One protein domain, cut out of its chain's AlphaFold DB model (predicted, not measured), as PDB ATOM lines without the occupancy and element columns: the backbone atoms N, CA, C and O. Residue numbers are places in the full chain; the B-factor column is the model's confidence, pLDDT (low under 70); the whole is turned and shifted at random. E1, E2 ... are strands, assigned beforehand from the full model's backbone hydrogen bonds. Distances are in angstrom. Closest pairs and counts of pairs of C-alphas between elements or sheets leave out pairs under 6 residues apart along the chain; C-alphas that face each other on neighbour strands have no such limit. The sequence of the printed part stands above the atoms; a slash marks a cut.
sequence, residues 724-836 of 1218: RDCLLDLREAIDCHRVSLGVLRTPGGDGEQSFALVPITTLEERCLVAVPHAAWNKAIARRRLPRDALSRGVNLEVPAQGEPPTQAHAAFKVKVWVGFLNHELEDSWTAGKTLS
ATOM      1  N   ARG A 724      33.035 -34.212  15.156       79.12
ATOM      2  CA  ARG A 724      34.179 -35.130  15.032       79.12
ATOM      3  C   ARG A 724      33.931 -36.284  14.056       79.12
ATOM      4  O   ARG A 724      34.904 -36.848  13.563       79.12
ATOM      5  N   ASP A 725      32.674 -36.560  13.714       72.81
ATOM      6  CA  ASP A 725      32.288 -37.591  12.739       72.81
ATOM      7  C   ASP A 725      32.233 -37.032  11.303       72.81
ATOM      8  O   ASP A 725      32.238 -37.781  10.333       72.81
ATOM      9  N   CYS A 726      32.232 -35.701  11.155       69.25
ATOM     10  CA  CYS A 726      32.240 -34.988   9.871       69.25
ATOM     11  C   CYS A 726      33.620 -34.422   9.474       69.25
ATOM     12  O   CYS A 726      33.695 -33.514   8.647       69.25
ATOM     13  N   LEU A 727      34.717 -34.898  10.068       73.62
ATOM     14  CA  LEU A 727      36.067 -34.433   9.724       73.62
ATOM     15  C   LEU A 727      36.457 -34.853   8.295       73.62
ATOM     16  O   LEU A 727      36.143 -35.953   7.851       73.62
ATOM     17  N   LEU A 728      37.209 -34.001   7.593       68.44
ATOM     18  CA  LEU A 728      37.810 -34.349   6.306       68.44
ATOM     19  C   LEU A 728      39.036 -35.232   6.555       68.44
ATOM     20  O   LEU A 728      40.074 -34.758   7.033       68.44
ATOM     21  N   ASP A 729      38.927 -36.524   6.247       55.50
ATOM     22  CA  ASP A 729      40.013 -37.467   6.508       55.50
ATOM     23  C   ASP A 729      41.129 -37.331   5.457       55.50
ATOM     24  O   ASP A 729      41.144 -37.975   4.410       55.50
ATOM     25  N   LEU A 730      42.095 -36.456   5.759       53.09
ATOM     26  CA  LEU A 730      43.273 -36.094   4.949       53.09
ATOM     27  C   LEU A 730      44.254 -37.262   4.670       53.09
ATOM     28  O   LEU A 730      45.430 -37.029   4.377       53.09
ATOM     29  N   ARG A 731      43.813 -38.513   4.825       43.94
ATOM     30  CA  ARG A 731      44.607 -39.742   4.705       43.94
ATOM     31  C   ARG A 731      44.322 -40.529   3.433       43.94
ATOM     32  O   ARG A 731      45.224 -41.219   2.966       43.94
ATOM     33  N   GLU A 732      43.121 -40.411   2.876       39.56
ATOM     34  CA  GLU A 732      42.716 -41.125   1.665       39.56
ATOM     35  C   GLU A 732      42.280 -40.117   0.598       39.56
ATOM     36  O   GLU A 732      41.393 -39.294   0.811       39.56
ATOM     37  N   ALA A 733      42.938 -40.149  -0.563       35.53
ATOM     38  CA  ALA A 733      42.673 -39.239  -1.678       35.53
ATOM     39  C   ALA A 733      41.477 -39.722  -2.523       35.53
ATOM     40  O   ALA A 733      41.595 -39.905  -3.733       35.53
ATOM     41  N   ILE A 734      40.350 -39.991  -1.858       37.44
ATOM     42  CA  ILE A 734      39.153 -40.607  -2.436       37.44
ATOM     43  C   ILE A 734      37.988 -39.615  -2.333       37.44
ATOM     44  O   ILE A 734      37.626 -39.176  -1.245       37.44
ATOM     45  N   ASP A 735      37.437 -39.243  -3.490       40.34
ATOM     46  CA  ASP A 735      36.154 -38.555  -3.700       40.34
ATOM     47  C   ASP A 735      35.775 -37.449  -2.695       40.34
ATOM     48  O   ASP A 735      34.742 -37.493  -2.024       40.34
ATOM     49  N   CYS A 736      36.548 -36.357  -2.691       43.53
ATOM     50  CA  CYS A 736      36.309 -35.142  -1.892       43.53
ATOM     51  C   CYS A 736      34.990 -34.384  -2.207       43.53
ATOM     52  O   CYS A 736      34.811 -33.238  -1.797       43.53
ATOM     53  N   HIS A 737      34.064 -34.981  -2.961       46.62
ATOM     54  CA  HIS A 737      32.887 -34.335  -3.543       46.62
ATOM     55  C   HIS A 737      31.709 -34.133  -2.568       46.62
ATOM     56  O   HIS A 737      30.824 -33.324  -2.855       46.62
ATOM     57  N   ARG A 738      31.685 -34.807  -1.407       50.34
ATOM     58  CA  ARG A 738      30.637 -34.667  -0.370       50.34
ATOM     59  C   ARG A 738      31.199 -34.090   0.946       50.34
ATOM     60  O   ARG A 738      31.212 -34.752   1.974       50.34
ATOM     61  N   VAL A 739      31.648 -32.828   0.924       59.38
ATOM     62  CA  VAL A 739      32.007 -32.074   2.149       59.38
ATOM     63  C   VAL A 739      30.744 -31.681   2.926       59.38
ATOM     64  O   VAL A 739      29.965 -30.849   2.450       59.38
ATOM     65  N   SER A 740      30.575 -32.226   4.133       62.78
ATOM     66  CA  SER A 740      29.493 -31.867   5.061       62.78
ATOM     67  C   SER A 740      29.653 -30.437   5.591       62.78
ATOM     68  O   SER A 740      30.553 -30.139   6.377       62.78
ATOM     69  N   LEU A 741      28.756 -29.542   5.175       73.06
ATOM     70  CA  LEU A 741      28.618 -28.198   5.742       73.06
ATOM     71  C   LEU A 741      27.782 -28.267   7.024       73.06
ATOM     72  O   LEU A 741      26.719 -28.882   7.034       73.06
ATOM     73  N   GLY A 742      28.230 -27.617   8.098       78.31
ATOM     74  CA  GLY A 742      27.471 -27.539   9.348       78.31
ATOM     75  C   GLY A 742      27.186 -26.116   9.796       78.31
ATOM     76  O   GLY A 742      27.855 -25.168   9.383       78.31
ATOM     77  N   VAL A 743      26.188 -25.969  10.664       82.50
ATOM     78  CA  VAL A 743      25.782 -24.692  11.250       82.50
ATOM     79  C   VAL A 743      26.150 -24.692  12.728       82.50
ATOM     80  O   VAL A 743      25.585 -25.444  13.524       82.50
ATOM     81  N   LEU A 744      27.087 -23.820  13.093       84.06
ATOM     82  CA  LEU A 744      27.407 -23.495  14.476       84.06
ATOM     83  C   LEU A 744      26.418 -22.444  14.985       84.06
ATOM     84  O   LEU A 744      26.352 -21.349  14.424       84.06
ATOM     85  N   ARG A 745      25.681 -22.743  16.058       83.00
ATOM     86  CA  ARG A 745      24.845 -21.753  16.752       83.00
ATOM     87  C   ARG A 745      25.608 -21.169  17.932       83.00
ATOM     88  O   ARG A 745      26.264 -21.899  18.675       83.00
ATOM     89  N   THR A 746      25.506 -19.856  18.129       78.94
ATOM     90  CA  THR A 746      26.044 -19.175  19.316       78.94
ATOM     91  C   THR A 746      25.045 -18.142  19.851       78.94
ATOM     92  O   THR A 746      24.431 -17.432  19.051       78.94
ATOM     93  N   PRO A 747      24.869 -18.019  21.180       69.44
ATOM     94  CA  PRO A 747      24.041 -16.969  21.763       69.44
ATOM     95  C   PRO A 747      24.758 -15.614  21.654       69.44
ATOM     96  O   PRO A 747      25.741 -15.354  22.353       69.44
ATOM     97  N   GLY A 748      24.278 -14.751  20.759       60.22
ATOM     98  CA  GLY A 748      24.703 -13.359  20.646       60.22
ATOM     99  C   GLY A 748      23.913 -12.448  21.590       60.22
ATOM    100  O   GLY A 748      22.819 -12.786  22.034       60.22
ATOM    101  N   GLY A 749      24.455 -11.260  21.881       51.06
ATOM    102  CA  GLY A 749      23.789 -10.275  22.748       51.06
ATOM    103  C   GLY A 749      22.459  -9.743  22.195       51.06
ATOM    104  O   GLY A 749      21.620  -9.297  22.970       51.06
ATOM    105  N   ASP A 750      22.270  -9.847  20.877       53.22
ATOM    106  CA  ASP A 750      21.111  -9.343  20.132       53.22
ATOM    107  C   ASP A 750      20.288 -10.476  19.464       53.22
ATOM    108  O   ASP A 750      19.432 -10.201  18.627       53.22
ATOM    109  N   GLY A 751      20.548 -11.751  19.800       58.25
ATOM    110  CA  GLY A 751      19.837 -12.927  19.261       58.25
ATOM    111  C   GLY A 751      20.719 -14.173  19.076       58.25
ATOM    112  O   GLY A 751      21.943 -14.099  19.191       58.25
ATOM    113  N   GLU A 752      20.117 -15.329  18.765       72.62
ATOM    114  CA  GLU A 752      20.880 -16.498  18.291       72.62
ATOM    115  C   GLU A 752      21.543 -16.175  16.947       72.62
ATOM    116  O   GLU A 752      20.876 -15.757  16.003       72.62
ATOM    117  N   GLN A 753      22.858 -16.382  16.852       78.00
ATOM    118  CA  GLN A 753      23.614 -16.194  15.616       78.00
ATOM    119  C   GLN A 753      24.127 -17.542  15.115       78.00
ATOM    120  O   GLN A 753      24.903 -18.225  15.796       78.00
ATOM    121  N   SER A 754      23.674 -17.912  13.920       79.81
ATOM    122  CA  SER A 754      24.104 -19.079  13.157       79.81
ATOM    123  C   SER A 754      25.277 -18.728  12.236       79.81
ATOM    124  O   SER A 754      25.306 -17.674  11.603       79.81
ATOM    125  N   PHE A 755      26.253 -19.630  12.144       82.56
ATOM    126  CA  PHE A 755      27.414 -19.491  11.267       82.56
ATOM    127  C   PHE A 755      27.681 -20.798  10.530       82.56
ATOM    128  O   PHE A 755      27.814 -21.848  11.159       82.56
ATOM    129  N   ALA A 756      27.821 -20.731   9.206       82.88
ATOM    130  CA  ALA A 756      28.317 -21.859   8.427       82.88
ATOM    131  C   ALA A 756      29.780 -22.165   8.804       82.88
ATOM    132  O   ALA A 756      30.615 -21.261   8.908       82.88
ATOM    133  N   LEU A 757      30.077 -23.443   9.025       84.62
ATOM    134  CA  LEU A 757      31.364 -23.947   9.488       84.62
ATOM    135  C   LEU A 757      31.722 -25.223   8.720       84.62
ATOM    136  O   LEU A 757      30.911 -26.146   8.624       84.62
ATOM    137  N   VAL A 758      32.958 -25.285   8.220       86.81
ATOM    138  CA  VAL A 758      33.536 -26.490   7.607       86.81
ATOM    139  C   VAL A 758      34.489 -27.144   8.615       86.81
ATOM    140  O   VAL A 758      35.522 -26.541   8.931       86.81
ATOM    141  N   PRO A 759      34.191 -28.344   9.142       84.56
ATOM    142  CA  PRO A 759      35.178 -29.137   9.873       84.56
ATOM    143  C   PRO A 759      36.314 -29.565   8.930       84.56
ATOM    144  O   PRO A 759      36.069 -29.944   7.789       84.56
ATOM    145  N   ILE A 760      37.570 -29.490   9.387       86.06
ATOM    146  CA  ILE A 760      38.733 -29.952   8.613       86.06
ATOM    147  C   ILE A 760      39.302 -31.222   9.238       86.06
ATOM    148  O   ILE A 760      39.246 -32.277   8.632       86.06
ATOM    149  N   THR A 761      39.884 -31.147  10.435       84.94
ATOM    150  CA  THR A 761      40.575 -32.294  11.052       84.94
ATOM    151  C   THR A 761      40.773 -32.068  12.553       84.94
ATOM    152  O   THR A 761      40.647 -30.939  13.024       84.94
ATOM    153  N   THR A 762      41.113 -33.103  13.323       85.25
ATOM    154  CA  THR A 762      41.483 -32.959  14.742       85.25
ATOM    155  C   THR A 762      42.998 -32.953  14.927       85.25
ATOM    156  O   THR A 762      43.723 -33.786  14.385       85.25
ATOM    157  N   LEU A 763      43.508 -31.999  15.711       78.69
ATOM    158  CA  LEU A 763      44.939 -31.861  15.991       78.69
ATOM    159  C   LEU A 763      45.142 -31.269  17.392       78.69
ATOM    160  O   LEU A 763      44.487 -30.299  17.764       78.69
ATOM    161  N   GLU A 764      46.035 -31.871  18.189       76.88
ATOM    162  CA  GLU A 764      46.185 -31.565  19.629       76.88
ATOM    163  C   GLU A 764      44.833 -31.652  20.393       76.88
ATOM    164  O   GLU A 764      44.524 -30.788  21.211       76.88
ATOM    165  N   GLU A 765      44.027 -32.683  20.081       77.88
ATOM    166  CA  GLU A 765      42.666 -32.972  20.607       77.88
ATOM    167  C   GLU A 765      41.575 -31.925  20.290       77.88
ATOM    168  O   GLU A 765      40.418 -32.107  20.671       77.88
ATOM    169  N   ARG A 766      41.908 -30.870  19.534       82.50
ATOM    170  CA  ARG A 766      41.001 -29.777  19.139       82.50
ATOM    171  C   ARG A 766      40.575 -29.909  17.686       82.50
ATOM    172  O   ARG A 766      41.389 -30.283  16.838       82.50
ATOM    173  N   CYS A 767      39.350 -29.502  17.375       85.12
ATOM    174  CA  CYS A 767      38.881 -29.460  15.996       85.12
ATOM    175  C   CYS A 767      39.408 -28.215  15.258       85.12
ATOM    176  O   CYS A 767      39.191 -27.074  15.673       85.12
ATOM    177  N   LEU A 768      40.121 -28.439  14.151       88.56
ATOM    178  CA  LEU A 768      40.501 -27.421  13.175       88.56
ATOM    179  C   LEU A 768      39.327 -27.209  12.215       88.56
ATOM    180  O   LEU A 768      38.852 -28.163  11.599       88.56
ATOM    181  N   VAL A 769      38.877 -25.965  12.080       89.44
ATOM    182  CA  VAL A 769      37.667 -25.599  11.333       89.44
ATOM    183  C   VAL A 769      37.910 -24.379  10.444       89.44
ATOM    184  O   VAL A 769      38.803 -23.570  10.721       89.44
ATOM    185  N   ALA A 770      37.096 -24.228   9.400       89.25
ATOM    186  CA  ALA A 770      37.050 -23.055   8.532       89.25
ATOM    187  C   ALA A 770      35.719 -22.298   8.692       89.25
ATOM    188  O   ALA A 770      34.659 -22.924   8.746       89.25
ATOM    189  N   VAL A 771      35.764 -20.961   8.738       89.38
ATOM    190  CA  VAL A 771      34.579 -20.081   8.833       89.38
ATOM    191  C   VAL A 771      34.664 -18.883   7.861       89.38
ATOM    192  O   VAL A 771      35.779 -18.450   7.540       89.38
ATOM    193  N   PRO A 772      33.524 -18.305   7.420       87.62
ATOM    194  CA  PRO A 772      33.479 -17.146   6.521       87.62
ATOM    195  C   PRO A 772      34.312 -15.945   6.995       87.62
ATOM    196  O   PRO A 772      34.446 -15.706   8.201       87.62
ATOM    197  N   HIS A 773      34.793 -15.105   6.066       85.12
ATOM    198  CA  HIS A 773      35.549 -13.896   6.426       85.12
ATOM    199  C   HIS A 773      34.784 -12.947   7.364       85.12
ATOM    200  O   HIS A 773      35.402 -12.307   8.217       85.12
ATOM    201  N   ALA A 774      33.456 -12.871   7.222       82.25
ATOM    202  CA  ALA A 774      32.577 -12.016   8.021       82.25
ATOM    203  C   ALA A 774      32.315 -12.537   9.449       82.25
ATOM    204  O   ALA A 774      31.959 -11.755  10.332       82.25
ATOM    205  N   ALA A 775      32.500 -13.838   9.705       83.25
ATOM    206  CA  ALA A 775      32.200 -14.440  11.005       83.25
ATOM    207  C   ALA A 775      33.227 -14.041  12.083       83.25
ATOM    208  O   ALA A 775      32.869 -13.787  13.237       83.25
ATOM    209  N   TRP A 776      34.509 -13.939  11.713       85.50
ATOM    210  CA  TRP A 776      35.613 -13.688  12.645       85.50
ATOM    211  C   TRP A 776      36.574 -12.598  12.157       85.50
ATOM    212  O   TRP A 776      36.662 -12.274  10.978       85.50
ATOM    213  N   ASN A 777      37.331 -12.003  13.078       84.25
ATOM    214  CA  ASN A 777      38.313 -10.972  12.753       84.25
ATOM    215  C   ASN A 777      39.395 -10.870  13.832       84.25
ATOM    216  O   ASN A 777      39.127 -11.067  15.016       84.25
ATOM    217  N   LYS A 778      40.615 -10.454  13.474       82.31
ATOM    218  CA  LYS A 778      41.655 -10.166  14.479       82.31
ATOM    219  C   LYS A 778      41.220  -9.053  15.441       82.31
ATOM    220  O   LYS A 778      41.439  -9.193  16.644       82.31
ATOM    221  N   ALA A 779      40.555  -8.006  14.947       81.38
ATOM    222  CA  ALA A 779      39.994  -6.948  15.782       81.38
ATOM    223  C   ALA A 779      38.716  -7.428  16.496       81.38
ATOM    224  O   ALA A 779      37.730  -7.759  15.845       81.38
ATOM    225  N   ILE A 780      38.723  -7.426  17.834       78.06
ATOM    226  CA  ILE A 780      37.623  -7.946  18.671       78.06
ATOM    227  C   ILE A 780      36.276  -7.274  18.356       78.06
ATOM    228  O   ILE A 780      35.275  -7.965  18.231       78.06
ATOM    229  N   ALA A 781      36.259  -5.955  18.141       73.38
ATOM    230  CA  ALA A 781      35.053  -5.186  17.805       73.38
ATOM    231  C   ALA A 781      34.527  -5.401  16.362       73.38
ATOM    232  O   ALA A 781      33.696  -4.634  15.891       73.38
ATOM    233  N   ARG A 782      35.058  -6.393  15.632       79.31
ATOM    234  CA  ARG A 782      34.621  -6.793  14.280       79.31
ATOM    235  C   ARG A 782      34.406  -8.307  14.154       79.31
ATOM    236  O   ARG A 782      34.428  -8.830  13.045       79.31
ATOM    237  N   ARG A 783      34.269  -9.025  15.272       83.50
ATOM    238  CA  ARG A 783      33.864 -10.439  15.287       83.50
ATOM    239  C   ARG A 783      32.345 -10.497  15.422       83.50
ATOM    240  O   ARG A 783      31.809  -9.755  16.242       83.50
ATOM    241  N   ARG A 784      31.681 -11.366  14.655       81.62
ATOM    242  CA  ARG A 784      30.303 -11.794  14.949       81.62
ATOM    243  C   ARG A 784      30.343 -12.994  15.914       81.62
ATOM    244  O   ARG A 784      29.688 -12.973  16.947       81.62
ATOM    245  N   LEU A 785      31.236 -13.958  15.661       82.81
ATOM    246  CA  LEU A 785      31.544 -15.060  16.583       82.81
ATOM    247  C   LEU A 785      32.110 -14.577  17.943       82.81
ATOM    248  O   LEU A 785      32.849 -13.582  17.980       82.81
ATOM    249  N   PRO A 786      31.869 -15.319  19.047       81.75
ATOM    250  CA  PRO A 786      32.417 -15.017  20.370       81.75
ATOM    251  C   PRO A 786      33.943 -14.838  20.399       81.75
ATOM    252  O   PRO A 786      34.688 -15.376  19.575       81.75
ATOM    253  N   ARG A 787      34.432 -14.087  21.396       77.25
ATOM    254  CA  ARG A 787      35.851 -13.697  21.501       77.25
ATOM    255  C   ARG A 787      36.791 -14.900  21.479       77.25
ATOM    256  O   ARG A 787      37.795 -14.851  20.771       77.25
ATOM    257  N   ASP A 788      36.426 -15.960  22.181       81.00
ATOM    258  CA  ASP A 788      37.276 -17.127  22.411       81.00
ATOM    259  C   ASP A 788      36.906 -18.327  21.517       81.00
ATOM    260  O   ASP A 788      37.538 -19.374  21.599       81.00
ATOM    261  N   ALA A 789      35.944 -18.153  20.598       83.06
ATOM    262  CA  ALA A 789      35.439 -19.216  19.723       83.06
ATOM    263  C   ALA A 789      36.500 -19.822  18.789       83.06
ATOM    264  O   ALA A 789      36.438 -21.004  18.477       83.06
ATOM    265  N   LEU A 790      37.470 -19.017  18.338       87.75
ATOM    266  CA  LEU A 790      38.527 -19.438  17.414       87.75
ATOM    267  C   LEU A 790      39.903 -19.022  17.924       87.75
ATOM    268  O   LEU A 790      40.224 -17.834  18.034       87.75
ATOM    269  N   SER A 791      40.751 -20.018  18.170       87.31
ATOM    270  CA  SER A 791      42.141 -19.835  18.586       87.31
ATOM    271  C   SER A 791      43.120 -20.078  17.426       87.31
ATOM    272  O   SER A 791      42.878 -20.881  16.526       87.31
ATOM    273  N   ARG A 792      44.238 -19.335  17.422       86.81
ATOM    274  CA  ARG A 792      45.281 -19.336  16.365       86.81
ATOM    275  C   ARG A 792      44.789 -19.018  14.928       86.81
ATOM    276  O   ARG A 792      45.508 -19.311  13.982       86.81
ATOM    277  N   GLY A 793      43.636 -18.358  14.761       86.38
ATOM    278  CA  GLY A 793      43.014 -18.074  13.455       86.38
ATOM    279  C   GLY A 793      43.920 -17.412  12.395       86.38
ATOM    280  O   GLY A 793      44.423 -16.294  12.577       86.38
ATOM    281  N   VAL A 794      44.072 -18.090  11.255       89.44
ATOM    282  CA  VAL A 794      44.782 -17.659  10.039       89.44
ATOM    283  C   VAL A 794      43.755 -17.287   8.964       89.44
ATOM    284  O   VAL A 794      42.766 -17.988   8.804       89.44
ATOM    285  N   ASN A 795      43.974 -16.193   8.229       89.62
ATOM    286  CA  ASN A 795      43.132 -15.818   7.084       89.62
ATOM    287  C   ASN A 795      43.760 -16.372   5.801       89.62
ATOM    288  O   ASN A 795      44.945 -16.117   5.565       89.62
ATOM    289  N   LEU A 796      42.981 -17.082   4.990       86.69
ATOM    290  CA  LEU A 796      43.397 -17.689   3.727       86.69
ATOM    291  C   LEU A 796      42.542 -17.149   2.570       86.69
ATOM    292  O   LEU A 796      41.387 -16.771   2.762       86.69
ATOM    293  N   GLU A 797      43.117 -17.117   1.366       84.31
ATOM    294  CA  GLU A 797      42.384 -16.882   0.115       84.31
ATOM    295  C   GLU A 797      42.286 -18.217  -0.633       84.31
ATOM    296  O   GLU A 797      43.307 -18.738  -1.088       84.31
ATOM    297  N   VAL A 798      41.076 -18.764  -0.741       82.31
ATOM    298  CA  VAL A 798      40.784 -20.075  -1.351       82.31
ATOM    299  C   VAL A 798      40.098 -19.834  -2.703       82.31
ATOM    300  O   VAL A 798      39.248 -18.941  -2.777       82.31
ATOM    301  N   PRO A 799      40.456 -20.538  -3.795       76.88
ATOM    302  CA  PRO A 799      39.737 -20.396  -5.060       76.88
ATOM    303  C   PRO A 799      38.293 -20.893  -4.912       76.88
ATOM    304  O   PRO A 799      38.048 -21.911  -4.271       76.88
ATOM    305  N   ALA A 800      37.336 -20.186  -5.509       71.69
ATOM    306  CA  ALA A 800      35.951 -20.650  -5.549       71.69
ATOM    307  C   ALA A 800      35.783 -21.761  -6.598       71.69
ATOM    308  O   ALA A 800      36.443 -21.750  -7.639       71.69
ATOM    309  N   GLN A 801      34.863 -22.688  -6.355       64.75
ATOM    310  CA  GLN A 801      34.510 -23.776  -7.264       64.75
ATOM    311  C   GLN A 801      33.005 -23.697  -7.533       64.75
ATOM    312  O   GLN A 801      32.224 -23.599  -6.587       64.75
ATOM    313  N   GLY A 802      32.625 -23.662  -8.809       57.09
ATOM    314  CA  GLY A 802      31.233 -23.725  -9.243       57.09
ATOM    315  C   GLY A 802      30.779 -25.162  -9.492       57.09
ATOM    316  O   GLY A 802      31.533 -26.116  -9.292       57.09
ATOM    317  N   GLU A 803      29.547 -25.306  -9.963       51.09
ATOM    318  CA  GLU A 803      28.974 -26.587 -10.370       51.09
ATOM    319  C   GLU A 803      29.080 -26.755 -11.903       51.09
ATOM    320  O   GLU A 803      28.790 -25.800 -12.631       51.09
ATOM    321  N   PRO A 804      29.506 -27.922 -12.434       47.56
ATOM    322  CA  PRO A 804      29.955 -29.128 -11.729       47.56
ATOM    323  C   PRO A 804      31.366 -28.993 -11.108       47.56
ATOM    324  O   PRO A 804      32.205 -28.253 -11.632       47.56
ATOM    325  N   PRO A 805      31.682 -29.755 -10.040       55.50
ATOM    326  CA  PRO A 805      32.895 -29.599  -9.226       55.50
ATOM    327  C   PRO A 805      34.157 -30.217  -9.867       55.50
ATOM    328  O   PRO A 805      34.870 -31.001  -9.248       55.50
ATOM    329  N   THR A 806      34.434 -29.904 -11.138       52.62
ATOM    330  CA  THR A 806      35.553 -30.485 -11.912       52.62
ATOM    331  C   THR A 806      36.749 -29.545 -12.092       52.62
ATOM    332  O   THR A 806      37.799 -29.982 -12.561       52.62
ATOM    333  N   GLN A 807      36.621 -28.251 -11.764       54.91
ATOM    334  CA  GLN A 807      37.730 -27.294 -11.852       54.91
ATOM    335  C   GLN A 807      37.506 -26.057 -10.971       54.91
ATOM    336  O   GLN A 807      36.510 -25.351 -11.124       54.91
ATOM    337  N   ALA A 808      38.462 -25.741 -10.095       57.75
ATOM    338  CA  ALA A 808      38.445 -24.502  -9.322       57.75
ATOM    339  C   ALA A 808      38.619 -23.260 -10.226       57.75
ATOM    340  O   ALA A 808      39.512 -23.191 -11.079       57.75
ATOM    341  N   HIS A 809      37.787 -22.236 -10.032       59.78
ATOM    342  CA  HIS A 809      37.816 -21.014 -10.829       59.78
ATOM    343  C   HIS A 809      38.971 -20.101 -10.401       59.78
ATOM    344  O   HIS A 809      38.832 -19.268  -9.510       59.78
ATOM    345  N   ALA A 810      40.091 -20.151 -11.124       58.72
ATOM    346  CA  ALA A 810      41.281 -19.331 -10.853       58.72
ATOM    347  C   ALA A 810      41.062 -17.791 -10.851       58.72
ATOM    348  O   ALA A 810      41.976 -17.044 -10.496       58.72
ATOM    349  N   ALA A 811      39.883 -17.314 -11.266       62.72
ATOM    350  CA  ALA A 811      39.477 -15.908 -11.236       62.72
ATOM    351  C   ALA A 811      38.758 -15.485  -9.938       62.72
ATOM    352  O   ALA A 811      38.878 -14.328  -9.543       62.72
ATOM    353  N   PHE A 812      38.041 -16.398  -9.274       67.44
ATOM    354  CA  PHE A 812      37.226 -16.110  -8.091       67.44
ATOM    355  C   PHE A 812      37.911 -16.651  -6.834       67.44
ATOM    356  O   PHE A 812      38.415 -17.774  -6.827       67.44
ATOM    357  N   LYS A 813      37.964 -15.845  -5.770       78.81
ATOM    358  CA  LYS A 813      38.651 -16.194  -4.520       78.81
ATOM    359  C   LYS A 813      37.875 -15.707  -3.309       78.81
ATOM    360  O   LYS A 813      37.732 -14.499  -3.131       78.81
ATOM    361  N   VAL A 814      37.480 -16.652  -2.469       80.50
ATOM    362  CA  VAL A 814      36.774 -16.429  -1.204       80.50
ATOM    363  C   VAL A 814      37.788 -16.253  -0.075       80.50
ATOM    364  O   VAL A 814      38.888 -16.824  -0.115       80.50
ATOM    365  N   LYS A 815      37.439 -15.463   0.946       84.62
ATOM    366  CA  LYS A 815      38.257 -15.318   2.160       84.62
ATOM    367  C   LYS A 815      37.699 -16.153   3.303       84.62
ATOM    368  O   LYS A 815      36.527 -16.068   3.652       84.62
ATOM    369  N   VAL A 816      38.569 -16.952   3.915       89.88
ATOM    370  CA  VAL A 816      38.178 -17.931   4.935       89.88
ATOM    371  C   VAL A 816      39.150 -17.864   6.109       89.88
ATOM    372  O   VAL A 816      40.368 -17.817   5.920       89.88
ATOM    373  N   TRP A 817      38.624 -17.868   7.333       90.56
ATOM    374  CA  TRP A 817      39.435 -18.018   8.538       90.56
ATOM    375  C   TRP A 817      39.531 -19.491   8.917       90.56
ATOM    376  O   TRP A 817      38.507 -20.126   9.145       90.56
ATOM    377  N   VAL A 818      40.752 -20.008   9.041       90.94
ATOM    378  CA  VAL A 818      41.028 -21.364   9.536       90.94
ATOM    379  C   VAL A 818      41.682 -21.278  10.913       90.94
ATOM    380  O   VAL A 818      42.648 -20.535  11.104       90.94
ATOM    381  N   GLY A 819      41.165 -22.022  11.888       91.00
ATOM    382  CA  GLY A 819      41.662 -22.021  13.265       91.00
ATOM    383  C   GLY A 819      41.076 -23.154  14.102       91.00
ATOM    384  O   GLY A 819      40.276 -23.942  13.610       91.00
ATOM    385  N   PHE A 820      41.489 -23.250  15.365       91.12
ATOM    386  CA  PHE A 820      40.968 -24.266  16.281       91.12
ATOM    387  C   PHE A 820      39.735 -23.736  17.007       91.12
ATOM    388  O   PHE A 820      39.830 -22.690  17.665       91.12
ATOM    389  N   LEU A 821      38.624 -24.462  16.896       89.88
ATOM    390  CA  LEU A 821      37.388 -24.200  17.631       89.88
ATOM    391  C   LEU A 821      37.621 -24.389  19.145       89.88
ATOM    392  O   LEU A 821      38.552 -25.085  19.565       89.88
ATOM    393  N   ASN A 822      36.805 -23.739  19.974       87.69
ATOM    394  CA  ASN A 822      36.748 -24.025  21.407       87.69
ATOM    395  C   ASN A 822      35.845 -25.242  21.670       87.69
ATOM    396  O   ASN A 822      34.781 -25.342  21.068       87.69
ATOM    397  N   HIS A 823      36.226 -26.125  22.598       83.69
ATOM    398  CA  HIS A 823      35.486 -27.363  22.889       83.69
ATOM    399  C   HIS A 823      34.043 -27.086  23.347       83.69
ATOM    400  O   HIS A 823      33.131 -27.811  22.975       83.69
ATOM    401  N   GLU A 824      33.817 -25.993  24.080       80.94
ATOM    402  CA  GLU A 824      32.485 -25.542  24.532       80.94
ATOM    403  C   GLU A 824      31.539 -25.149  23.372       80.94
ATOM    404  O   GLU A 824      30.368 -24.866  23.599       80.94
ATOM    405  N   LEU A 825      32.053 -25.094  22.136       82.06
ATOM    406  CA  LEU A 825      31.312 -24.823  20.902       82.06
ATOM    407  C   LEU A 825      31.336 -26.010  19.922       82.06
ATOM    408  O   LEU A 825      30.779 -25.900  18.833       82.06
ATOM    409  N   GLU A 826      31.966 -27.137  20.275       82.25
ATOM    410  CA  GLU A 826      31.822 -28.380  19.501       82.25
ATOM    411  C   GLU A 826      30.403 -28.958  19.688       82.25
ATOM    412  O   GLU A 826      29.814 -29.435  18.722       82.25
ATOM    413  N   ASP A 827      29.810 -28.788  20.878       79.94
ATOM    414  CA  ASP A 827      28.458 -29.262  21.227       79.94
ATOM    415  C   ASP A 827      27.313 -28.385  20.668       79.94
ATOM    416  O   ASP A 827      26.172 -28.833  20.590       79.94
ATOM    417  N   SER A 828      27.585 -27.125  20.291       79.94
ATOM    418  CA  SER A 828      26.580 -26.207  19.707       79.94
ATOM    419  C   SER A 828      26.608 -26.164  18.173       79.94
ATOM    420  O   SER A 828      25.965 -25.314  17.540       79.94
ATOM    421  N   TRP A 829      27.361 -27.081  17.564       84.25
ATOM    422  CA  TRP A 829      27.377 -27.328  16.131       84.25
ATOM    423  C   TRP A 829      26.329 -28.372  15.749       84.25
ATOM    424  O   TRP A 829      26.171 -29.394  16.408       84.25
ATOM    425  N   THR A 830      25.633 -28.122  14.644       78.94
ATOM    426  CA  THR A 830      24.692 -29.070  14.040       78.94
ATOM    427  C   THR A 830      25.111 -29.361  12.609       78.94
ATOM    428  O   THR A 830      25.369 -28.427  11.843       78.94
ATOM    429  N   ALA A 831      25.164 -30.640  12.236       76.44
ATOM    430  CA  ALA A 831      25.359 -31.040  10.850       76.44
ATOM    431  C   ALA A 831      24.233 -30.444   9.992       76.44
ATOM    432  O   ALA A 831      23.049 -30.640  10.272       76.44
ATOM    433  N   GLY A 832      24.590 -29.684   8.960       60.91
ATOM    434  CA  GLY A 832      23.616 -29.209   7.993       60.91
ATOM    435  C   GLY A 832      23.219 -30.370   7.093       60.91
ATOM    436  O   GLY A 832      24.088 -31.077   6.577       60.91
ATOM    437  N   LYS A 833      21.916 -30.541   6.832       46.78
ATOM    438  CA  LYS A 833      21.512 -31.262   5.618       46.78
ATOM    439  C   LYS A 833      22.218 -30.585   4.442       46.78
ATOM    440  O   LYS A 833      22.267 -29.356   4.386       46.78
ATOM    441  N   THR A 834      22.778 -31.371   3.524       36.09
ATOM    442  CA  THR A 834      23.348 -30.797   2.302       36.09
ATOM    443  C   THR A 834      22.224 -30.081   1.571       36.09
ATOM    444  O   THR A 834      21.321 -30.730   1.054       36.09
ATOM    445  N   LEU A 835      22.283 -28.749   1.541       30.50
ATOM    446  CA  LEU A 835      21.390 -27.933   0.735       30.50
ATOM    447  C   LEU A 835      21.764 -28.123  -0.740       30.50
ATOM    448  O   LEU A 835      22.492 -27.333  -1.335       30.50
ATOM    449  N   SER A 836      21.245 -29.201  -1.328       26.73
ATOM    450  CA  SER A 836      20.506 -29.047  -2.575       26.73
ATOM    451  C   SER A 836      19.452 -27.962  -2.350       26.73
ATOM    452  O   SER A 836      18.745 -28.011  -1.340       26.73
TER     453      SER A 836
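AT A GLANCE: This is residues 724 to 836 of the 1218 residues of an uncharacterized protein of Symbiodinium microadriaticum (UniProt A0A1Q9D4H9). One strongly twisted antiparallel sheet makes the body, its strands E2, E4 and E5 sharply bent; the hairpin of E4 and E5 lies at one edge, E1 with short E6 at the other. The 113 printed residues include six named strands, E1 to E6 along the chain, in sheet order E4 E5 E3 E2 E1 E6. The class is all strand, with under half of the residues in named elements. The whole is compact, radius of gyration of the C-alphas 14.5 A, spanning 41 by 31 by 29 A.

HOW THE PARTS SIT: E5, residues 808 to 821, forms a hairpin with E4, residues 790 to 801; N 796 and O 816 are 2.9 A apart, within hydrogen-bond range. E3, residues 766 to 772, is antiparallel to E5, with N 771 and O 817 at 2.9 A. E2, residues 751 to 763, bends by 79 degrees at residue 760 and pairs with E3 over residues 758 to 763, with N 770 and O 758 at 2.8 A. E1, residues 742 to 748, pairs with E2 residues 751 to 757, with N 746 and O 753 at 2.9 A; E1 E2 E3 is a meander, each strand the antiparallel neighbour of the one before. E6, residues 829 to 831, is antiparallel to E1, with N 743 and O 830 at 2.8 A.

IN THESE COORDINATES: E2 measures 31.6 A, E5 27.0 A and E4 25.4 A. E1 begins at C-alpha 742 (27.471, -27.539, 9.348); E6 ends at C-alpha 831 (25.359, -31.040, 10.850).

THE WHOLE: The printed part has no cut; E3 to E4 is a long link. The C-alphas farthest apart, of Ala 733 and Asp 750, are 42.8 A apart. 36 residues have pLDDT under 70, among them 728 to 740.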